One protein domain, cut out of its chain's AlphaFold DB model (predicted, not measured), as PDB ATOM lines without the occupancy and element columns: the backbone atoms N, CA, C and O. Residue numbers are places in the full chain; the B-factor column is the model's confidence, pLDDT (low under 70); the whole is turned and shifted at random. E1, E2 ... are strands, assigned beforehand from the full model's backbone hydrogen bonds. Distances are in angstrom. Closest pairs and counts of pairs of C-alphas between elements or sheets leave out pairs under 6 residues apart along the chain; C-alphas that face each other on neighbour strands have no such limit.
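This is residues 29 to 194 of the 233 residues of an uncharacterized protein of Candidatus Poribacteria bacterium (UniProt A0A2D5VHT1). With little regular structure, this is a strongly twisted five-strand sheet partly face to face with a three-strand sheet, wrapped in long loops. The printed part has 166 residues, 45 of them in eight named strands, and no named helix: all strand. The antiparallel sheets run E1 E2 E8 E4 E6 and E3 E7 E5. The whole is compact, with radius of gyration of the C-alphas 15.3 A and spans 44 by 36 by 31 A.

E1, residues 48 to 51, and E2, residues 59 to 62, form a hairpin; N 48 and O 62, 2.8 A apart, are within hydrogen-bond range. E3, residues 83 to 87, is antiparallel to E7, residues 176 to 181, with N 84 and O 179 2.8 A apart. E4, residues 105 to 112, is near E5, residues 119 to 124.

E6 is residues 150 to 157. E4 spans 20.0 A. E1 begins at C-alpha 48 (115.176, 108.191, 55.888); E8, residues 191 to 194, ends at C-alpha 194 (116.473, 98.130, 44.710).

The printed part has no cut. Long links include E5 to E6. Residues 67 to 80, among others, are under pLDDT 70.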
ATOM      1  N   ALA A  29     114.299 105.036  45.391       90.50
ATOM      2  CA  ALA A  29     114.297 106.486  45.273       90.50
ATOM      3  C   ALA A  29     113.125 107.035  44.448       90.50
ATOM      4  O   ALA A  29     112.811 108.219  44.561       90.50
ATOM      5  N   HIS A  30     112.449 106.194  43.662       90.31
ATOM      6  CA  HIS A  30     111.272 106.562  42.877       90.31
ATOM      7  C   HIS A  30     109.941 106.380  43.623       90.31
ATOM      8  O   HIS A  30     108.881 106.303  42.994       90.31
ATOM      9  N   TYR A  31     109.966 106.314  44.958       92.81
ATOM     10  CA  TYR A  31     108.744 106.374  45.756       92.81
ATOM     11  C   TYR A  31     107.935 107.644  45.447       92.81
ATOM     12  O   TYR A  31     108.467 108.674  45.032       92.81
ATOM     13  N   ILE A  32     106.624 107.573  45.653       94.62
ATOM     14  CA  ILE A  32     105.670 108.644  45.383       94.62
ATOM     15  C   ILE A  32     105.446 109.408  46.689       94.62
ATOM     16  O   ILE A  32     104.767 108.877  47.573       94.62
ATOM     17  N   PRO A  33     105.966 110.640  46.854       92.62
ATOM     18  CA  PRO A  33     105.936 111.315  48.151       92.62
ATOM     19  C   PRO A  33     104.523 111.556  48.679       92.62
ATOM     20  O   PRO A  33     104.281 111.375  49.864       92.62
ATOM     21  N   ALA A  34     103.580 111.898  47.798       94.56
ATOM     22  CA  ALA A  34     102.189 112.160  48.173       94.56
ATOM     23  C   ALA A  34     101.444 110.913  48.682       94.56
ATOM     24  O   ALA A  34     100.487 111.044  49.438       94.56
ATOM     25  N   ASP A  35     101.892 109.722  48.278       94.38
ATOM     26  CA  ASP A  35     101.274 108.448  48.647       94.38
ATOM     27  C   ASP A  35     102.087 107.714  49.736       94.38
ATOM     28  O   ASP A  35     101.710 106.620  50.149       94.38
ATOM     29  N   SER A  36     103.200 108.298  50.202       93.94
ATOM     30  CA  SER A  36     104.164 107.682  51.125       93.94
ATOM     31  C   SER A  36     104.237 108.416  52.463       93.94
ATOM     32  O   SER A  36     103.956 109.605  52.562       93.94
ATOM     33  N   GLN A  37     104.714 107.722  53.495       92.81
ATOM     34  CA  GLN A  37     104.993 108.268  54.827       92.81
ATOM     35  C   GLN A  37     106.498 108.542  55.012       92.81
ATOM     36  O   GLN A  37     107.084 108.259  56.056       92.81
ATOM     37  N   PHE A  38     107.157 109.075  53.979       93.50
ATOM     38  CA  PHE A  38     108.586 109.390  54.041       93.50
ATOM     39  C   PHE A  38     108.850 110.563  54.995       93.50
ATOM     40  O   PHE A  38     108.197 111.601  54.900       93.50
ATOM     41  N   GLY A  39     109.804 110.409  55.920       91.00
ATOM     42  CA  GLY A  39     110.102 111.417  56.942       91.00
ATOM     43  C   GLY A  39     109.012 111.602  58.008       91.00
ATOM     44  O   GLY A  39     109.203 112.402  58.923       91.00
ATOM     45  N   VAL A  40     107.904 110.862  57.924       89.19
ATOM     46  CA  VAL A  40     106.850 110.841  58.939       89.19
ATOM     47  C   VAL A  40     107.221 109.803  59.987       89.19
ATOM     48  O   VAL A  40     107.529 108.661  59.652       89.19
ATOM     49  N   GLU A  41     107.203 110.210  61.252       87.38
ATOM     50  CA  GLU A  41     107.410 109.290  62.362       87.38
ATOM     51  C   GLU A  41     106.094 108.593  62.706       87.38
ATOM     52  O   GLU A  41     105.086 109.243  62.993       87.38
ATOM     53  N   VAL A  42     106.102 107.264  62.670       81.12
ATOM     54  CA  VAL A  42     104.981 106.423  63.084       81.12
ATOM     55  C   VAL A  42     105.549 105.388  64.043       81.12
ATOM     56  O   VAL A  42     106.476 104.672  63.690       81.12
ATOM     57  N   LYS A  43     105.038 105.361  65.282       76.38
ATOM     58  CA  LYS A  43     105.517 104.468  66.356       76.38
ATOM     59  C   LYS A  43     107.035 104.530  66.617       76.38
ATOM     60  O   LYS A  43     107.647 103.544  66.995       76.38
ATOM     61  N   GLY A  44     107.651 105.696  66.422       79.69
ATOM     62  CA  GLY A  44     109.095 105.876  66.608       79.69
ATOM     63  C   GLY A  44     109.953 105.413  65.424       79.69
ATOM     64  O   GLY A  44     111.145 105.702  65.407       79.69
ATOM     65  N   ASN A  45     109.361 104.771  64.412       84.50
ATOM     66  CA  ASN A  45     110.009 104.477  63.138       84.50
ATOM     67  C   ASN A  45     109.843 105.650  62.172       84.50
ATOM     68  O   ASN A  45     108.782 106.276  62.106       84.50
ATOM     69  N   LYS A  46     110.882 105.939  61.384       90.50
ATOM     70  CA  LYS A  46     110.835 106.983  60.354       90.50
ATOM     71  C   LYS A  46     111.709 106.633  59.161       90.50
ATOM     72  O   LYS A  46     112.924 106.525  59.303       90.50
ATOM     73  N   TRP A  47     111.120 106.598  57.966       93.12
ATOM     74  CA  TRP A  47     111.896 106.463  56.733       93.12
ATOM     75  C   TRP A  47     112.856 107.631  56.540       93.12
ATOM     76  O   TRP A  47     112.456 108.800  56.533       93.12
ATOM     77  N   ILE A  48     114.115 107.287  56.306       94.62
ATOM     78  CA  ILE A  48     115.176 108.191  55.888       94.62
ATOM     79  C   ILE A  48     115.809 107.675  54.600       94.62
ATOM     80  O   ILE A  48     115.704 106.502  54.243       94.62
ATOM     81  N   SER A  49     116.506 108.571  53.911       95.31
ATOM     82  CA  SER A  49     117.414 108.197  52.835       95.31
ATOM     83  C   SER A  49     118.773 108.831  53.074       95.31
ATOM     84  O   SER A  49     118.872 109.964  53.552       95.31
ATOM     85  N   PHE A  50     119.824 108.109  52.726       93.88
ATOM     86  CA  PHE A  50     121.204 108.526  52.943       93.88
ATOM     87  C   PHE A  50     122.061 108.084  51.763       93.88
ATOM     88  O   PHE A  50     121.691 107.185  51.008       93.88
ATOM     89  N   ALA A  51     123.176 108.782  51.562       92.94
ATOM     90  CA  ALA A  51     124.141 108.391  50.549       92.94
ATOM     91  C   ALA A  51     124.824 107.092  50.992       92.94
ATOM     92  O   ALA A  51     125.318 107.011  52.115       92.94
ATOM     93  N   ASP A  52     124.857 106.109  50.102       92.00
ATOM     94  CA  ASP A  52     125.589 104.861  50.292       92.00
ATOM     95  C   ASP A  52     126.284 104.542  48.957       92.00
ATOM     96  O   ASP A  52     125.598 104.336  47.952       92.00
ATOM     97  N   PRO A  53     127.629 104.558  48.898       88.81
ATOM     98  CA  PRO A  53     128.362 104.313  47.657       88.81
ATOM     99  C   PRO A  53     128.226 102.871  47.146       88.81
ATOM    100  O   PRO A  53     128.538 102.610  45.986       88.81
ATOM    101  N   GLU A  54     127.779 101.938  47.987       90.50
ATOM    102  CA  GLU A  54     127.528 100.545  47.611       90.50
ATOM    103  C   GLU A  54     126.076 100.316  47.153       90.50
ATOM    104  O   GLU A  54     125.755  99.236  46.639       90.50
ATOM    105  N   ALA A  55     125.193 101.311  47.306       90.25
ATOM    106  CA  ALA A  55     123.851 101.296  46.734       90.25
ATOM    107  C   ALA A  55     123.890 101.567  45.221       90.25
ATOM    108  O   ALA A  55     124.645 102.414  44.743       90.25
ATOM    109  N   ILE A  56     123.040 100.884  44.453       88.38
ATOM    110  CA  ILE A  56     123.026 100.958  42.981       88.38
ATOM    111  C   ILE A  56     122.700 102.376  42.495       88.38
ATOM    112  O   ILE A  56     123.350 102.884  41.583       88.38
ATOM    113  N   GLY A  57     121.726 103.032  43.130       83.31
ATOM    114  CA  GLY A  57     121.364 104.428  42.866       83.31
ATOM    115  C   GLY A  57     122.203 105.453  43.644       83.31
ATOM    116  O   GLY A  57     121.870 106.636  43.651       83.31
ATOM    117  N   GLY A  58     123.249 105.023  44.363       86.88
ATOM    118  CA  GLY A  58     124.048 105.869  45.265       86.88
ATOM    119  C   GLY A  58     123.315 106.318  46.538       86.88
ATOM    120  O   GLY A  58     123.855 107.098  47.330       86.88
ATOM    121  N   ARG A  59     122.079 105.853  46.742       91.75
ATOM    122  CA  ARG A  59     121.278 106.099  47.941       91.75
ATOM    123  C   ARG A  59     120.675 104.805  48.445       91.75
ATOM    124  O   ARG A  59     120.162 104.017  47.659       91.75
ATOM    125  N   ALA A  60     120.679 104.656  49.758       93.38
ATOM    126  CA  ALA A  60     119.947 103.617  50.450       93.38
ATOM    127  C   ALA A  60     118.828 104.232  51.290       93.38
ATOM    128  O   ALA A  60     118.851 105.416  51.657       93.38
ATOM    129  N   PHE A  61     117.831 103.405  51.567       95.19
ATOM    130  CA  PHE A  61     116.641 103.743  52.324       95.19
ATOM    131  C   PHE A  61     116.544 102.803  53.510       95.19
ATOM    132  O   PHE A  61     116.787 101.606  53.395       95.19
ATOM    133  N   GLY A  62     116.170 103.353  54.652       93.44
ATOM    134  CA  GLY A  62     115.943 102.592  55.868       93.44
ATOM    135  C   GLY A  62     114.982 103.347  56.762       93.44
ATOM    136  O   GLY A  62     114.667 104.510  56.505       93.44
ATOM    137  N   SER A  63     114.507 102.690  57.808       90.06
ATOM    138  CA  SER A  63     113.545 103.287  58.728       90.06
ATOM    139  C   SER A  63     113.996 103.075  60.166       90.06
ATOM    140  O   SER A  63     113.419 102.217  60.826       90.06
ATOM    141  N   PRO A  64     115.027 103.787  60.658       88.81
ATOM    142  CA  PRO A  64     115.441 103.691  62.055       88.81
ATOM    143  C   PRO A  64     114.261 103.957  62.989       88.81
ATOM    144  O   PRO A  64     113.446 104.847  62.730       88.81
ATOM    145  N   GLY A  65     114.214 103.212  64.084       82.69
ATOM    146  CA  GLY A  65     113.216 103.372  65.131       82.69
ATOM    147  C   GLY A  65     113.336 102.278  66.172       82.69
ATOM    148  O   GLY A  65     114.351 101.594  66.211       82.69
ATOM    149  N   ASP A  66     112.340 102.165  67.042       70.75
ATOM    150  CA  ASP A  66     112.218 101.045  67.972       70.75
ATOM    151  C   ASP A  66     111.195 100.071  67.409       70.75
ATOM    152  O   ASP A  66     110.179 100.477  66.836       70.75
ATOM    153  N   ASN A  67     111.467  98.784  67.562       63.31
ATOM    154  CA  ASN A  67     110.542  97.787  67.101       63.31
ATOM    155  C   ASN A  67     110.557  96.509  67.947       63.31
ATOM    156  O   ASN A  67     111.030  95.442  67.543       63.31
ATOM    157  N   ASN A  68     109.933  96.617  69.115       61.09
ATOM    158  CA  ASN A  68     109.631  95.494  69.988       61.09
ATOM    159  C   ASN A  68     108.228  94.911  69.714       61.09
ATOM    160  O   ASN A  68     107.376  94.890  70.603       61.09
ATOM    161  N   TYR A  69     107.983  94.345  68.519       58.34
ATOM    162  CA  TYR A  69     106.684  93.701  68.210       58.34
ATOM    163  C   TYR A  69     106.251  92.660  69.248       58.34
ATOM    164  O   TYR A  69     105.062  92.531  69.534       58.34
ATOM    165  N   GLY A  70     107.207  91.911  69.808       52.84
ATOM    166  CA  GLY A  70     106.928  90.901  70.827       52.84
ATOM    167  C   GLY A  70     106.530  91.477  72.191       52.84
ATOM    168  O   GLY A  70     105.814  90.805  72.929       52.84
ATOM    169  N   ALA A  71     106.962  92.697  72.533       49.94
ATOM    170  CA  ALA A  71     106.678  93.322  73.830       49.94
ATOM    171  C   ALA A  71     105.376  94.140  73.826       49.94
ATOM    172  O   ALA A  71     104.688  94.192  74.843       49.94
ATOM    173  N   ASP A  72     105.000  94.712  72.678       46.44
ATOM    174  CA  ASP A  72     103.846  95.615  72.559       46.44
ATOM    175  C   ASP A  72     102.504  94.894  72.327       46.44
ATOM    176  O   ASP A  72     101.486  95.532  72.053       46.44
ATOM    177  N   GLY A  73     102.479  93.555  72.385       42.81
ATOM    178  CA  GLY A  73     101.297  92.755  72.023       42.81
ATOM    179  C   GLY A  73     100.834  92.997  70.579       42.81
ATOM    180  O   GLY A  73      99.663  92.796  70.254       42.81
ATOM    181  N   GLY A  74     101.742  93.494  69.736       44.00
ATOM    182  CA  GLY A  74     101.437  94.140  68.472       44.00
ATOM    183  C   GLY A  74     101.127  93.137  67.377       44.00
ATOM    184  O   GLY A  74     102.022  92.605  66.724       44.00
ATOM    185  N   ASP A  75      99.841  92.940  67.137       50.78
ATOM    186  CA  ASP A  75      99.329  92.473  65.861       50.78
ATOM    187  C   ASP A  75      99.895  93.396  64.740       50.78
ATOM    188  O   ASP A  75      99.641  94.610  64.748       50.78
ATOM    189  N   PRO A  76     100.699  92.873  63.786       49.56
ATOM    190  CA  PRO A  76     101.311  93.674  62.717       49.56
ATOM    191  C   PRO A  76     100.283  94.250  61.725       49.56
ATOM    192  O   PRO A  76     100.644  94.997  60.816       49.56
ATOM    193  N   PHE A  77      99.003  93.912  61.891       51.34
ATOM    194  CA  PHE A  77      97.878  94.280  61.047       51.34
ATOM    195  C   PHE A  77      97.086  95.483  61.599       51.34
ATOM    196  O   PHE A  77      96.320  96.086  60.848       51.34
ATOM    197  N   LEU A  78      97.274  95.878  62.871       48.97
ATOM    198  CA  LEU A  78      96.478  96.940  63.515       48.97
ATOM    199  C   LEU A  78      97.058  98.360  63.419       48.97
ATOM    200  O   LEU A  78      96.309  99.325  63.562       48.97
ATOM    201  N   ALA A  79      98.354  98.533  63.155       50.62
ATOM    202  CA  ALA A  79      98.906  99.864  62.896       50.62
ATOM    203  C   ALA A  79     100.182  99.782  62.056       50.62
ATOM    204  O   ALA A  79     101.219  99.334  62.546       50.62
ATOM    205  N   ALA A  80     100.065 100.218  60.799       60.06
ATOM    206  CA  ALA A  80     101.137 100.217  59.820       60.06
ATOM    207  C   ALA A  80     102.277 101.147  60.263       60.06
ATOM    208  O   ALA A  80     102.067 102.346  60.427       60.06
ATOM    209  N   GLU A  81     103.468 100.574  60.426       76.81
ATOM    210  CA  GLU A  81     104.752 101.283  60.388       76.81
ATOM    211  C   GLU A  81     104.836 102.228  59.190       76.81
ATOM    212  O   GLU A  81     104.113 102.015  58.200       76.81
ATOM    213  N   PRO A  82     105.733 103.235  59.221       87.19
ATOM    214  CA  PRO A  82     105.835 104.138  58.096       87.19
ATOM    215  C   PRO A  82     106.174 103.333  56.834       87.19
ATOM    216  O   PRO A  82     106.953 102.372  56.858       87.19
ATOM    217  N   TYR A  83     105.563 103.703  55.714       91.06
ATOM    218  CA  TYR A  83     105.710 102.989  54.447       91.06
ATOM    219  C   TYR A  83     106.053 103.918  53.282       91.06
ATOM    220  O   TYR A  83     105.745 105.111  53.284       91.06
ATOM    221  N   LEU A  84     106.651 103.336  52.249       94.81
ATOM    222  CA  LEU A  84     106.855 103.936  50.938       94.81
ATOM    223  C   LEU A  84     105.913 103.278  49.935       94.81
ATOM    224  O   LEU A  84     105.771 102.057  49.924       94.81
ATOM    225  N   VAL A  85     105.288 104.085  49.084       96.06
ATOM    226  CA  VAL A  85     104.534 103.626  47.915       96.06
ATOM    227  C   VAL A  85     105.330 103.961  46.667       96.06
ATOM    228  O   VAL A  85     105.736 105.102  46.479       96.06
ATOM    229  N   ILE A  86     105.546 102.979  45.802       95.31
ATOM    230  CA  ILE A  86     106.442 103.062  44.651       95.31
ATOM    231  C   ILE A  86     105.687 102.550  43.430       95.31
ATOM    232  O   ILE A  86     105.112 101.465  43.465       95.31
ATOM    233  N   ALA A  87     105.639 103.322  42.347       90.94
ATOM    234  CA  ALA A  87     105.079 102.816  41.096       90.94
ATOM    235  C   ALA A  87     106.053 101.828  40.451       90.94
ATOM    236  O   ALA A  87     107.269 102.022  40.494       90.94
ATOM    237  N   PHE A  88     105.517 100.806  39.792       91.69
ATOM    238  CA  PHE A  88     106.319 100.027  38.860       91.69
ATOM    239  C   PHE A  88     106.816 100.963  37.742       91.69
ATOM    240  O   PHE A  88     106.082 101.867  37.330       91.69
ATOM    241  N   PRO A  89     108.050 100.778  37.241       86.25
ATOM    242  CA  PRO A  89     108.635 101.668  36.237       86.25
ATOM    243  C   PRO A  89     107.921 101.587  34.883       86.25
ATOM    244  O   PRO A  89     108.039 102.510  34.078       86.25
ATOM    245  N   VAL A  90     107.198 100.492  34.628       82.69
ATOM    246  CA  VAL A  90     106.422 100.251  33.412       82.69
ATOM    247  C   VAL A  90     105.120  99.528  33.716       82.69
ATOM    248  O   VAL A  90     105.006  98.807  34.710       82.69
ATOM    249  N   ASP A  91     104.158  99.705  32.816       87.56
ATOM    250  CA  ASP A  91     102.921  98.938  32.817       87.56
ATOM    251  C   ASP A  91     103.216  97.475  32.455       87.56
ATOM    252  O   ASP A  91     103.942  97.184  31.501       87.56
ATOM    253  N   VAL A  92     102.611  96.557  33.202       87.75
ATOM    254  CA  VAL A  92     102.663  95.115  32.941       87.75
ATOM    255  C   VAL A  92     101.730  94.804  31.775       87.75
ATOM    256  O   VAL A  92     100.591  95.267  31.742       87.75
ATOM    257  N   LYS A  93     102.174  94.045  30.779       86.31
ATOM    258  CA  LYS A  93     101.360  93.763  29.587       86.31
ATOM    259  C   LYS A  93     100.443  92.562  29.817       86.31
ATOM    260  O   LYS A  93     100.616  91.768  30.738       86.31
ATOM    261  N   ALA A  94      99.451  92.407  28.944       84.00
ATOM    262  CA  ALA A  94      98.668  91.176  28.895       84.00
ATOM    263  C   ALA A  94      99.585  89.972  28.599       84.00
ATOM    264  O   ALA A  94     100.456  90.067  27.730       84.00
ATOM    265  N   GLY A  95      99.395  88.856  29.306       83.19
ATOM    266  CA  GLY A  95     100.278  87.685  29.242       83.19
ATOM    267  C   GLY A  95     101.457  87.726  30.226       83.19
ATOM    268  O   GLY A  95     102.235  86.774  30.293       83.19
ATOM    269  N   GLU A  96     101.604  88.816  30.982       85.38
ATOM    270  CA  GLU A  96     102.673  89.019  31.970       85.38
ATOM    271  C   GLU A  96     102.135  89.021  33.410       85.38
ATOM    272  O   GLU A  96     102.912  89.032  34.363       85.38
ATOM    273  N   SER A  97     100.812  88.998  33.586       87.81
ATOM    274  CA  SER A  97     100.165  89.119  34.891       87.81
ATOM    275  C   SER A  97     100.083  87.786  35.636       87.81
ATOM    276  O   SER A  97     100.206  86.705  35.056       87.81
ATOM    277  N   THR A  98      99.815  87.846  36.937       88.62
ATOM    278  CA  THR A  98      99.548  86.655  37.761       88.62
ATOM    279  C   THR A  98      98.324  85.883  37.279       88.62
ATOM    280  O   THR A  98      98.332  84.652  37.283       88.62
ATOM    281  N   ALA A  99      97.299  86.592  36.798       88.12
ATOM    282  CA  ALA A  99      96.096  85.998  36.221       88.12
ATOM    283  C   ALA A  99      96.391  85.170  34.955       88.12
ATOM    284  O   ALA A  99      95.648  84.241  34.648       88.12
ATOM    285  N   ASP A 100      97.504  85.450  34.267       84.12
ATOM    286  CA  ASP A 100      97.986  84.685  33.110       84.12
ATOM    287  C   ASP A 100      98.812  83.442  33.515       84.12
ATOM    288  O   ASP A 100      99.466  82.813  32.681       84.12
ATOM    289  N   GLY A 101      98.813  83.077  34.803       86.12
ATOM    290  CA  GLY A 101      99.548  81.929  35.343       86.12
ATOM    291  C   GLY A 101     101.030  82.205  35.608       86.12
ATOM    292  O   GLY A 101     101.800  81.268  35.827       86.12
ATOM    293  N   LYS A 102     101.455  83.475  35.580       84.81
ATOM    294  CA  LYS A 102     102.833  83.864  35.890       84.81
ATOM    295  C   LYS A 102     103.080  83.909  37.389       84.81
ATOM    296  O   LYS A 102     102.402  84.621  38.124       84.81
ATOM    297  N   VAL A 103     104.119  83.202  37.818       88.44
ATOM    298  CA  VAL A 103     104.615  83.256  39.194       88.44
ATOM    299  C   VAL A 103     105.753  84.262  39.253       88.44
ATOM    300  O   VAL A 103     106.818  84.037  38.685       88.44
ATOM    301  N   TRP A 104     105.513  85.384  39.922       89.50
ATOM    302  CA  TRP A 104     106.512  86.421  40.138       89.50
ATOM    303  C   TRP A 104     107.119  86.279  41.528       89.50
ATOM    304  O   TRP A 104     106.398  86.211  42.518       89.50
ATOM    305  N   VAL A 105     108.443  86.270  41.602       89.69
ATOM    306  CA  VAL A 105     109.198  86.237  42.853       89.69
ATOM    307  C   VAL A 105     109.737  87.642  43.135       89.69
ATOM    308  O   VAL A 105     110.494  88.172  42.312       89.69
ATOM    309  N   PRO A 106     109.327  88.269  44.247       91.06
ATOM    310  CA  PRO A 106     109.913  89.505  44.735       91.06
ATOM    311  C   PRO A 106     111.238  89.277  45.457       91.06
ATOM    312  O   PRO A 106     111.346  88.477  46.385       91.06
ATOM    313  N   TRP A 107     112.209  90.096  45.092       91.81
ATOM    314  CA  TRP A 107     113.531  90.189  45.681       91.81
ATOM    315  C   TRP A 107     113.769  91.615  46.154       91.81
ATOM    316  O   TRP A 107     113.423  92.563  45.449       91.81
ATOM    317  N   ALA A 108     114.429  91.782  47.288       92.38
ATOM    318  CA  ALA A 108     114.967  93.064  47.708       92.38
ATOM    319  C   ALA A 108     116.486  92.966  47.805       92.38
ATOM    320  O   ALA A 108     117.027  91.998  48.342       92.38
ATOM    321  N   ARG A 109     117.179  93.975  47.282       93.19
ATOM    322  CA  ARG A 109     118.590  94.176  47.578       93.19
ATOM    323  C   ARG A 109     118.669  94.879  48.923       93.19
ATOM    324  O   ARG A 109     118.128  95.972  49.089       93.19
ATOM    325  N   MET A 110     119.279  94.207  49.888       91.12
ATOM    326  CA  MET A 110     119.235  94.584  51.293       91.12
ATOM    327  C   MET A 110     120.609  94.535  51.940       91.12
ATOM    328  O   MET A 110     121.499  93.813  51.496       91.12
ATOM    329  N   ARG A 111     120.746  95.294  53.023       90.06
ATOM    330  CA  ARG A 111     121.849  95.227  53.983       90.06
ATOM    331  C   ARG A 111     121.224  95.186  55.369       90.06
ATOM    332  O   ARG A 111     120.498  96.105  55.747       90.06
ATOM    333  N   VAL A 112     121.445  94.095  56.096       86.00
ATOM    334  CA  VAL A 112     120.707  93.773  57.326       86.00
ATOM    335  C   VAL A 112     121.706  93.564  58.466       86.00
ATOM    336  O   VAL A 112     122.134  92.436  58.725       86.00
ATOM    337  N   PRO A 113     122.104  94.645  59.159       78.88
ATOM    338  CA  PRO A 113     123.193  94.604  60.134       78.88
ATOM    339  C   PRO A 113     122.832  93.915  61.462       78.88
ATOM    340  O   PRO A 113     123.718  93.715  62.284       78.88
ATOM    341  N   SER A 114     121.567  93.545  61.690       80.19
ATOM    342  CA  SER A 114     121.082  92.884  62.914       80.19
ATOM    343  C   SER A 114     120.000  91.850  62.586       80.19
ATOM    344  O   SER A 114     119.293  91.989  61.593       80.19
ATOM    345  N   THR A 115     119.856  90.810  63.410       71.75
ATOM    346  CA  THR A 115     118.942  89.674  63.172       71.75
ATOM    347  C   THR A 115     117.458  90.035  63.210       71.75
ATOM    348  O   THR A 115     116.656  89.358  62.578       71.75
ATOM    349  N   PHE A 116     117.084  91.090  63.929       68.81
ATOM    350  CA  PHE A 116     115.692  91.512  64.106       68.81
ATOM    351  C   PHE A 116     115.387  92.738  63.260       68.81
ATOM    352  O   PHE A 116     114.919  93.740  63.771       68.81
ATOM    353  N   ASN A 117     115.727  92.701  61.978       77.25
ATOM    354  CA  ASN A 117     115.504  93.822  61.079       77.25
ATOM    355  C   ASN A 117     114.796  93.341  59.824       77.25
ATOM    356  O   ASN A 117     115.350  92.494  59.135       77.25
ATOM    357  N   SER A 118     113.611  93.868  59.512       79.62
ATOM    358  CA  SER A 118     112.818  93.451  58.343       79.62
ATOM    359  C   SER A 118     112.184  94.603  57.592       79.62
ATOM    360  O   SER A 118     111.800  95.619  58.170       79.62
ATOM    361  N   PHE A 119     111.891  94.321  56.324       86.12
ATOM    362  CA  PHE A 119     110.827  94.993  55.591       86.12
ATOM    363  C   PHE A 119     109.686  94.030  55.286       86.12
ATOM    364  O   PHE A 119     109.902  92.826  55.126       86.12
ATOM    365  N   TYR A 120     108.481  94.577  55.160       86.69
ATOM    366  CA  TYR A 120     107.359  93.904  54.518       86.69
ATOM    367  C   TYR A 120     107.028  94.582  53.191       86.69
ATOM    368  O   TYR A 120     107.331  95.763  52.991       86.69
ATOM    369  N   TRP A 121     106.356  93.858  52.301       89.50
ATOM    370  CA  TRP A 121     105.934  94.389  51.008       89.50
ATOM    371  C   TRP A 121     104.494  94.023  50.666       89.50
ATOM    372  O   TRP A 121     103.947  93.079  51.214       89.50
ATOM    373  N   GLN A 122     103.854  94.786  49.782       90.88
ATOM    374  CA  GLN A 122     102.550  94.467  49.187       90.88
ATOM    375  C   GLN A 122     102.464  95.091  47.791       90.88
ATOM    376  O   GLN A 122     103.083  96.118  47.532       90.88
ATOM    377  N   VAL A 123     101.666  94.517  46.900       93.19
ATOM    378  CA  VAL A 123     101.398  95.035  45.555       93.19
ATOM    379  C   VAL A 123      99.927  95.430  45.421       93.19
ATOM    380  O   VAL A 123      99.038  94.856  46.049       93.19
ATOM    381  N   SER A 124      99.660  96.457  44.622       94.88
ATOM    382  CA  SER A 124      98.320  96.840  44.193       94.88
ATOM    383  C   SER A 124      98.341  97.270  42.732       94.88
ATOM    384  O   SER A 124      99.271  97.943  42.302       94.88
ATOM    385  N   SER A 125      97.303  96.934  41.975       93.50
ATOM    386  CA  SER A 125      97.156  97.298  40.559       93.50
ATOM    387  C   SER A 125      96.196  98.468  40.314       93.50
ATOM    388  O   SER A 125      95.886  98.815  39.177       93.50
ATOM    389  N   GLU A 126      95.697  99.100  41.377       88.69
ATOM    390  CA  GLU A 126      94.633 100.099  41.283       88.69
ATOM    391  C   GLU A 126      94.838 101.290  42.226       88.69
ATOM    392  O   GLU A 126      95.650 101.260  43.150       88.69
ATOM    393  N   ARG A 127      94.082 102.365  41.969       88.38
ATOM    394  CA  ARG A 127      93.890 103.502  42.878       88.38
ATOM    395  C   ARG A 127      92.375 103.738  43.039       88.38
ATOM    396  O   ARG A 127      91.708 103.836  42.008       88.38
ATOM    397  N   PRO A 128      91.821 103.875  44.265       90.94
ATOM    398  CA  PRO A 128      92.494 103.766  45.564       90.94
ATOM    399  C   PRO A 128      93.100 102.377  45.783       90.94
ATOM    400  O   PRO A 128      92.554 101.382  45.312       90.94
ATOM    401  N   TYR A 129      94.250 102.329  46.456       92.69
ATOM    402  CA  TYR A 129      95.037 101.106  46.584       92.69
ATOM    403  C   TYR A 129      94.284 100.013  47.335       92.69
ATOM    404  O   TYR A 129      93.781 100.234  48.437       92.69
ATOM    405  N   LYS A 130      94.296  98.809  46.768       90.62
ATOM    406  CA  LYS A 130      93.942  97.572  47.468       90.62
ATOM    407  C   LYS A 130      95.194  96.718  47.593       90.62
ATOM    408  O   LYS A 130      95.634  96.116  46.616       90.62
ATOM    409  N   TRP A 131      95.805  96.751  48.773       88.94
ATOM    410  CA  TRP A 131      97.091  96.110  49.031       88.94
ATOM    411  C   TRP A 131      96.944  94.599  49.177       88.94
ATOM    412  O   TRP A 131      96.161  94.133  50.003       88.94
ATOM    413  N   LYS A 132      97.717  93.845  48.393       86.88
ATOM    414  CA  LYS A 132      97.758  92.382  48.428       86.88
ATOM    415  C   LYS A 132      99.183  91.848  48.226       86.88
ATOM    416  O   LYS A 132      99.965  92.474  47.521       86.88
ATOM    417  N   PRO A 133      99.529  90.676  48.772       77.81
ATOM    418  CA  PRO A 133      98.721  89.895  49.705       77.81
ATOM    419  C   PRO A 133      98.591  90.609  51.060       77.81
ATOM    420  O   PRO A 133      99.315  91.565  51.332       77.81
ATOM    421  N   GLU A 134      97.622  90.219  51.884       76.56
ATOM    422  CA  GLU A 134      97.513  90.715  53.266       76.56
ATOM    423  C   GLU A 134      98.738  90.278  54.074       76.56
ATOM    424  O   GLU A 134      99.220  89.171  53.865       76.56
ATOM    425  N   ILE A 135      99.242  91.109  54.992       72.06
ATOM    426  CA  ILE A 135     100.494  90.859  55.740       72.06
ATOM    427  C   ILE A 135     100.333  89.704  56.734       72.06
ATOM    428  O   ILE A 135     100.300  89.921  57.932       72.06
ATOM    429  N   ILE A 136     100.244  88.460  56.270       62.69
ATOM    430  CA  ILE A 136     100.086  87.289  57.136       62.69
ATOM    431  C   ILE A 136     101.401  87.055  57.869       62.69
ATOM    432  O   ILE A 136     102.347  86.589  57.242       62.69
ATOM    433  N   THR A 137     101.455  87.407  59.160       63.84
ATOM    434  CA  THR A 137     102.598  87.209  60.067       63.84
ATOM    435  C   THR A 137     103.936  87.319  59.326       63.84
ATOM    436  O   THR A 137     104.391  88.434  59.064       63.84
ATOM    437  N   ASN A 138     104.536  86.185  58.969       63.59
ATOM    438  CA  ASN A 138     105.865  86.010  58.402       63.59
ATOM    439  C   ASN A 138     105.909  85.939  56.855       63.59
ATOM    440  O   ASN A 138     106.968  86.108  56.263       63.59
ATOM    441  N   ALA A 139     104.781  85.748  56.170       60.88
ATOM    442  CA  ALA A 139     104.743  85.342  54.761       60.88
ATOM    443  C   ALA A 139     105.151  86.423  53.737       60.88
ATOM    444  O   ALA A 139     105.431  86.095  52.583       60.88
ATOM    445  N   ILE A 140     105.170  87.710  54.118       75.25
ATOM    446  CA  ILE A 140     105.458  88.827  53.192       75.25
ATOM    447  C   ILE A 140     106.623  89.705  53.652       75.25
ATOM    448  O   ILE A 140     106.535  90.934  53.655       75.25
ATOM    449  N   ARG A 141     107.714  89.074  54.087       77.81
ATOM    450  CA  ARG A 141     108.893  89.762  54.624       77.81
ATOM    451  C   ARG A 141     110.142  89.467  53.807       77.81
ATOM    452  O   ARG A 141     110.249  88.411  53.191       77.81
ATOM    453  N   TRP A 142     111.099  90.383  53.874       82.75
ATOM    454  CA  TRP A 142     112.478  90.145  53.464       82.75
ATOM    455  C   TRP A 142     113.381  90.320  54.690       82.75
ATOM    456  O   TRP A 142     113.590  91.467  55.085       82.75
ATOM    457  N   ASN A 143     113.828  89.219  55.319       68.81
ATOM    458  CA  ASN A 143     114.885  89.175  56.355       68.81
ATOM    459  C   ASN A 143     115.094  87.784  57.007       68.81
ATOM    460  O   ASN A 143     115.121  87.707  58.234       68.81
ATOM    461  N   ASP A 144     115.215  86.666  56.286       64.50
ATOM    462  CA  ASP A 144     115.309  85.368  56.999       64.50
ATOM    463  C   ASP A 144     116.107  84.269  56.276       64.50
ATOM    464  O   ASP A 144     115.841  83.084  56.420       64.50
ATOM    465  N   ASP A 145     117.116  84.629  55.479       63.34
ATOM    466  CA  ASP A 145     117.939  83.654  54.737       63.34
ATOM    467  C   ASP A 145     119.242  83.228  55.446       63.34
ATOM    468  O   ASP A 145     120.114  82.596  54.845       63.34
ATOM    469  N   GLY A 146     119.414  83.567  56.726       62.94
ATOM    470  CA  GLY A 146     120.642  83.274  57.473       62.94
ATOM    471  C   GLY A 146     121.858  84.133  57.084       62.94
ATOM    472  O   GLY A 146     122.931  83.941  57.657       62.94
ATOM    473  N   ILE A 147     121.703  85.094  56.160       68.12
ATOM    474  CA  ILE A 147     122.713  86.115  55.808       68.12
ATOM    475  C   ILE A 147     122.492  87.414  56.614       68.12
ATOM    476  O   ILE A 147     123.337  88.319  56.618       68.12
ATOM    477  N   ASN A 148     121.393  87.480  57.374       71.31
ATOM    478  CA  ASN A 148     121.148  88.500  58.394       71.31
ATOM    479  C   ASN A 148     122.332  88.634  59.360       71.31
ATOM    480  O   ASN A 148     123.065  87.673  59.601       71.31
ATOM    481  N   ASN A 149     122.463  89.809  59.984       77.06
ATOM    482  CA  ASN A 149     123.603  90.157  60.839       77.06
ATOM    483  C   ASN A 149     124.915  90.287  60.046       77.06
ATOM    484  O   ASN A 149     126.006  90.007  60.550       77.06
ATOM    485  N   SER A 150     124.807  90.721  58.787       76.62
ATOM    486  CA  SER A 150     125.951  91.084  57.967       76.62
ATOM    487  C   SER A 150     125.813  92.511  57.459       76.62
ATOM    488  O   SER A 150     124.773  92.949  56.969       76.62
ATOM    489  N   ASP A 151     126.909  93.252  57.567       83.81
ATOM    490  CA  ASP A 151     127.005  94.616  57.064       83.81
ATOM    491  C   ASP A 151     127.392  94.610  55.573       83.81
ATOM    492  O   ASP A 151     128.363  95.234  55.151       83.81
ATOM    493  N   LYS A 152     126.687  93.791  54.782       89.19
ATOM    494  CA  LYS A 152     126.936  93.573  53.354       89.19
ATOM    495  C   LYS A 152     125.632  93.606  52.576       89.19
ATOM    496  O   LYS A 152     124.591  93.197  53.078       89.19
ATOM    497  N   TRP A 153     125.717  94.051  51.329       91.06
ATOM    498  CA  TRP A 153     124.602  94.008  50.395       91.06
ATOM    499  C   TRP A 153     124.400  92.602  49.824       91.06
ATOM    500  O   TRP A 153     125.343  91.998  49.310       91.06
ATOM    501  N   TYR A 154     123.163  92.118  49.847       89.94
ATOM    502  CA  TYR A 154     122.755  90.836  49.275       89.94
ATOM    503  C   TYR A 154     121.341  90.921  48.692       89.94
ATOM    504  O   TYR A 154     120.630  91.902  48.904       89.94
ATOM    505  N   TRP A 155     120.955  89.916  47.907       90.12
ATOM    506  CA  TRP A 155     119.599  89.782  47.380       90.12
ATOM    507  C   TRP A 155     118.825  88.783  48.226       90.12
ATOM    508  O   TRP A 155     119.220  87.625  48.305       90.12
ATOM    509  N   GLN A 156     117.716  89.236  48.800       89.00
ATOM    510  CA  GLN A 156     116.807  88.429  49.601       89.00
ATOM    511  C   GLN A 156     115.507  88.224  48.825       89.00
ATOM    512  O   GLN A 156     114.822  89.200  48.511       89.00
ATOM    513  N   ASP A 157     115.142  86.977  48.535       87.69
ATOM    514  CA  ASP A 157     113.794  86.656  48.056       87.69
ATOM    515  C   ASP A 157     112.809  86.451  49.210       87.69
ATOM    516  O   ASP A 157     113.184  86.335  50.375       87.69
ATOM    517  N   ASN A 158     111.521  86.423  48.888       81.38
ATOM    518  CA  ASN A 158     110.443  86.188  49.847       81.38
ATOM    519  C   ASN A 158     110.144  84.696  50.122       81.38
ATOM    520  O   ASN A 158     109.276  84.410  50.941       81.38
ATOM    521  N   THR A 159     110.771  83.753  49.412       76.25
ATOM    522  CA  THR A 159     110.435  82.314  49.408       76.25
ATOM    523  C   THR A 159     111.402  81.416  50.178       76.25
ATOM    524  O   THR A 159     110.977  80.384  50.686       76.25
ATOM    525  N   THR A 160     112.682  81.770  50.262       71.56
ATOM    526  CA  THR A 160     113.746  80.945  50.853       71.56
ATOM    527  C   THR A 160     113.910  81.174  52.349       71.56
ATOM    528  O   THR A 160     114.445  80.300  53.026       71.56
ATOM    529  N   GLY A 161     113.433  82.312  52.864       56.44
ATOM    530  CA  GLY A 161     113.600  82.682  54.267       56.44
ATOM    531  C   GLY A 161     112.419  82.378  55.196       56.44
ATOM    532  O   GLY A 161     112.639  82.215  56.382       56.44
ATOM    533  N   ASN A 162     111.171  82.284  54.716       58.66
ATOM    534  CA  ASN A 162     109.997  82.204  55.608       58.66
ATOM    535  C   ASN A 162     109.008  81.072  55.279       58.66
ATOM    536  O   ASN A 162     109.061  80.518  54.184       58.66
ATOM    537  N   ASP A 163     108.102  80.770  56.229       51.81
ATOM    538  CA  ASP A 163     107.019  79.752  56.204       51.81
ATOM    539  C   ASP A 163     106.057  79.876  54.992       51.81
ATOM    540  O   ASP A 163     104.873  80.189  55.119       51.81
ATOM    541  N   GLY A 164     106.567  79.623  53.785       55.19
ATOM    542  CA  GLY A 164     105.850  79.773  52.521       55.19
ATOM    543  C   GLY A 164     105.670  81.241  52.129       55.19
ATOM    544  O   GLY A 164     104.730  81.906  52.557       55.19
ATOM    545  N   GLY A 165     106.559  81.753  51.276       68.50
ATOM    546  CA  GLY A 165     106.441  83.107  50.732       68.50
ATOM    547  C   GLY A 165     105.112  83.337  50.006       68.50
ATOM    548  O   GLY A 165     104.662  82.495  49.226       68.50
ATOM    549  N   ALA A 166     104.482  84.491  50.226       78.50
ATOM    550  CA  ALA A 166     103.303  84.885  49.461       78.50
ATOM    551  C   ALA A 166     103.709  85.480  48.106       78.50
ATOM    552  O   ALA A 166     104.637  86.283  48.034       78.50
ATOM    553  N   PHE A 167     103.004  85.132  47.031       84.38
ATOM    554  CA  PHE A 167     103.263  85.706  45.709       84.38
ATOM    555  C   PHE A 167     102.530  87.047  45.534       84.38
ATOM    556  O   PHE A 167     101.405  87.197  46.013       84.38
ATOM    557  N   PRO A 168     103.145  88.036  44.861       88.88
ATOM    558  CA  PRO A 168     102.524  89.329  44.607       88.88
ATOM    559  C   PRO A 168     101.314  89.166  43.690       88.88
ATOM    560  O   PRO A 168     101.323  88.298  42.824       88.88
ATOM    561  N   ASP A 169     100.308  90.030  43.837       90.50
ATOM    562  CA  ASP A 169      99.169  90.120  42.915       90.50
ATOM    563  C   ASP A 169      99.452  91.207  41.863       90.50
ATOM    564  O   ASP A 169      99.179  92.387  42.085       90.50
ATOM    565  N   ILE A 170     100.088  90.822  40.750       92.38
ATOM    566  CA  ILE A 170     100.469  91.724  39.651       92.38
ATOM    567  C   ILE A 170      99.449  91.602  38.521       92.38
ATOM    568  O   ILE A 170      99.344  90.549  37.893       92.38
ATOM    569  N   ALA A 171      98.756  92.695  38.203       92.94
ATOM    570  CA  ALA A 171      97.795  92.735  37.101       92.94
ATOM    571  C   ALA A 171      98.394  93.380  35.845       92.94
ATOM    572  O   ALA A 171      99.369  94.122  35.923       92.94
ATOM    573  N   ALA A 172      97.775  93.158  34.684       91.06
ATOM    574  CA  ALA A 172      98.087  93.953  33.501       91.06
ATOM    575  C   ALA A 172      97.745  95.441  33.741       91.06
ATOM    576  O   ALA A 172      96.712  95.768  34.327       91.06
ATOM    577  N   GLY A 173      98.600  96.338  33.258       90.94
ATOM    578  CA  GLY A 173      98.534  97.779  33.458       90.94
ATOM    579  C   GLY A 173      99.461  98.268  34.570       90.94
ATOM    580  O   GLY A 173     100.527  97.703  34.830       90.94
ATOM    581  N   LYS A 174      99.061  99.369  35.207       93.69
ATOM    582  CA  LYS A 174      99.833 100.005  36.278       93.69
ATOM    583  C   LYS A 174      99.800  99.170  37.548       93.69
ATOM    584  O   LYS A 174      98.736  98.766  37.996       93.69
ATOM    585  N   ASN A 175     100.964  99.012  38.169       94.81
ATOM    586  CA  ASN A 175     101.108  98.381  39.475       94.81
ATOM    587  C   ASN A 175     101.903  99.287  40.417       94.81
ATOM    588  O   ASN A 175     102.693 100.136  39.993       94.81
ATOM    589  N   TYR A 176     101.672  99.100  41.706       95.81
ATOM    590  CA  TYR A 176     102.261  99.858  42.794       95.81
ATOM    591  C   TYR A 176     102.724  98.895  43.872       95.81
ATOM    592  O   TYR A 176     102.022  97.953  44.225       95.81
ATOM    593  N   LEU A 177     103.896  99.169  44.411       94.81
ATOM    594  CA  LEU A 177     104.504  98.477  45.525       94.81
ATOM    595  C   LEU A 177     104.357  99.339  46.776       94.81
ATOM    596  O   LEU A 177     104.670 100.525  46.745       94.81
ATOM    597  N   ARG A 178     103.937  98.740  47.884       93.19
ATOM    598  CA  ARG A 178     104.122  99.293  49.223       93.19
ATOM    599  C   ARG A 178     105.257  98.550  49.902       93.19
ATOM    600  O   ARG A 178     105.249  97.323  49.898       93.19
ATOM    601  N   VAL A 179     106.177  99.279  50.514       91.81
ATOM    602  CA  VAL A 179     107.220  98.724  51.380       91.81
ATOM    603  C   VAL A 179     107.127  99.411  52.723       91.81
ATOM    604  O   VAL A 179     107.124 100.638  52.775       91.81
ATOM    605  N   GLY A 180     107.046  98.651  53.806       88.19
ATOM    606  CA  GLY A 180     107.102  99.220  55.145       88.19
ATOM    607  C   GLY A 180     108.198  98.587  55.975       88.19
ATOM    608  O   GLY A 180     108.592  97.440  55.750       88.19
ATOM    609  N   ALA A 181     108.691  99.368  56.929       81.94
ATOM    610  CA  ALA A 181     109.540  98.841  57.979       81.94
ATOM    611  C   ALA A 181     108.730  97.844  58.800       81.94
ATOM    612  O   ALA A 181     107.529  98.024  58.987       81.94
ATOM    613  N   ARG A 182     109.369  96.771  59.241       76.44
ATOM    614  CA  ARG A 182     108.809  95.919  60.275       76.44
ATOM    615  C   ARG A 182     109.697  96.082  61.490       76.44
ATOM    616  O   ARG A 182     109.449  96.985  62.268       76.44
ATOM    617  N   GLU A 183     110.728  95.259  61.642       72.88
ATOM    618  CA  GLU A 183     111.680  95.436  62.735       72.88
ATOM    619  C   GLU A 183     112.840  96.335  62.329       72.88
ATOM    620  O   GLU A 183     113.360  96.222  61.219       72.88
ATOM    621  N   SER A 184     113.192  97.266  63.209       76.50
ATOM    622  CA  SER A 184     114.241  98.242  62.987       76.50
ATOM    623  C   SER A 184     114.828  98.659  64.326       76.50
ATOM    624  O   SER A 184     114.084  98.994  65.243       76.50
ATOM    625  N   ASP A 185     116.151  98.598  64.446       81.06
ATOM    626  CA  ASP A 185     116.900  99.159  65.570       81.06
ATOM    627  C   ASP A 185     117.311 100.607  65.243       81.06
ATOM    628  O   ASP A 185     117.676 100.908  64.102       81.06
ATOM    629  N   PRO A 186     117.324 101.541  66.210       82.94
ATOM    630  CA  PRO A 186     117.587 102.947  65.906       82.94
ATOM    631  C   PRO A 186     119.033 103.213  65.451       82.94
ATOM    632  O   PRO A 186     119.325 104.293  64.936       82.94
ATOM    633  N   LYS A 187     119.954 102.261  65.652       85.50
ATOM    634  CA  LYS A 187     121.373 102.344  65.274       85.50
ATOM    635  C   LYS A 187     121.731 101.376  64.154       85.50
ATOM    636  O   LYS A 187     122.510 101.727  63.276       85.50
ATOM    637  N   LEU A 188     121.201 100.164  64.217       86.44
ATOM    638  CA  LEU A 188     121.483  99.061  63.314       86.44
ATOM    639  C   LEU A 188     120.190  98.692  62.593       86.44
ATOM    640  O   LEU A 188     119.685  97.611  62.835       86.44
ATOM    641  N   PHE A 189     119.634  99.561  61.752       87.31
ATOM    642  CA  PHE A 189     118.384  99.319  61.009       87.31
ATOM    643  C   PHE A 189     118.642  98.632  59.656       87.31
ATOM    644  O   PHE A 189     119.761  98.703  59.140       87.31
ATOM    645  N   PRO A 190     117.645  97.962  59.040       88.81
ATOM    646  CA  PRO A 190     117.824  97.405  57.706       88.81
ATOM    647  C   PRO A 190     117.876  98.516  56.658       88.81
ATOM    648  O   PRO A 190     117.174  99.528  56.761       88.81
ATOM    649  N   HIS A 191     118.684  98.304  55.624       93.12
ATOM    650  CA  HIS A 191     118.741  99.159  54.445       93.12
ATOM    651  C   HIS A 191     118.241  98.400  53.216       93.12
ATOM    652  O   HIS A 191     118.440  97.189  53.102       93.12
ATOM    653  N   LEU A 192     117.643  99.127  52.280       93.50
ATOM    654  CA  LEU A 192     117.280  98.643  50.953       93.50
ATOM    655  C   LEU A 192     117.522  99.737  49.903       93.50
ATOM    656  O   LEU A 192     117.494 100.926  50.228       93.50
ATOM    657  N   ASP A 193     117.753  99.355  48.651       94.31
ATOM    658  CA  ASP A 193     117.937 100.306  47.542       94.31
ATOM    659  C   ASP A 193     117.166  99.922  46.271       94.31
ATOM    660  O   ASP A 193     116.560 100.785  45.635       94.31
ATOM    661  N   VAL A 194     117.136  98.636  45.918       93.75
ATOM    662  CA  VAL A 194     116.473  98.130  44.710       93.75
ATOM    663  C   VAL A 194     115.579  96.946  45.038       93.75
ATOM    664  O   VAL A 194     115.950  96.048  45.792       93.75
TER     665      VAL A 194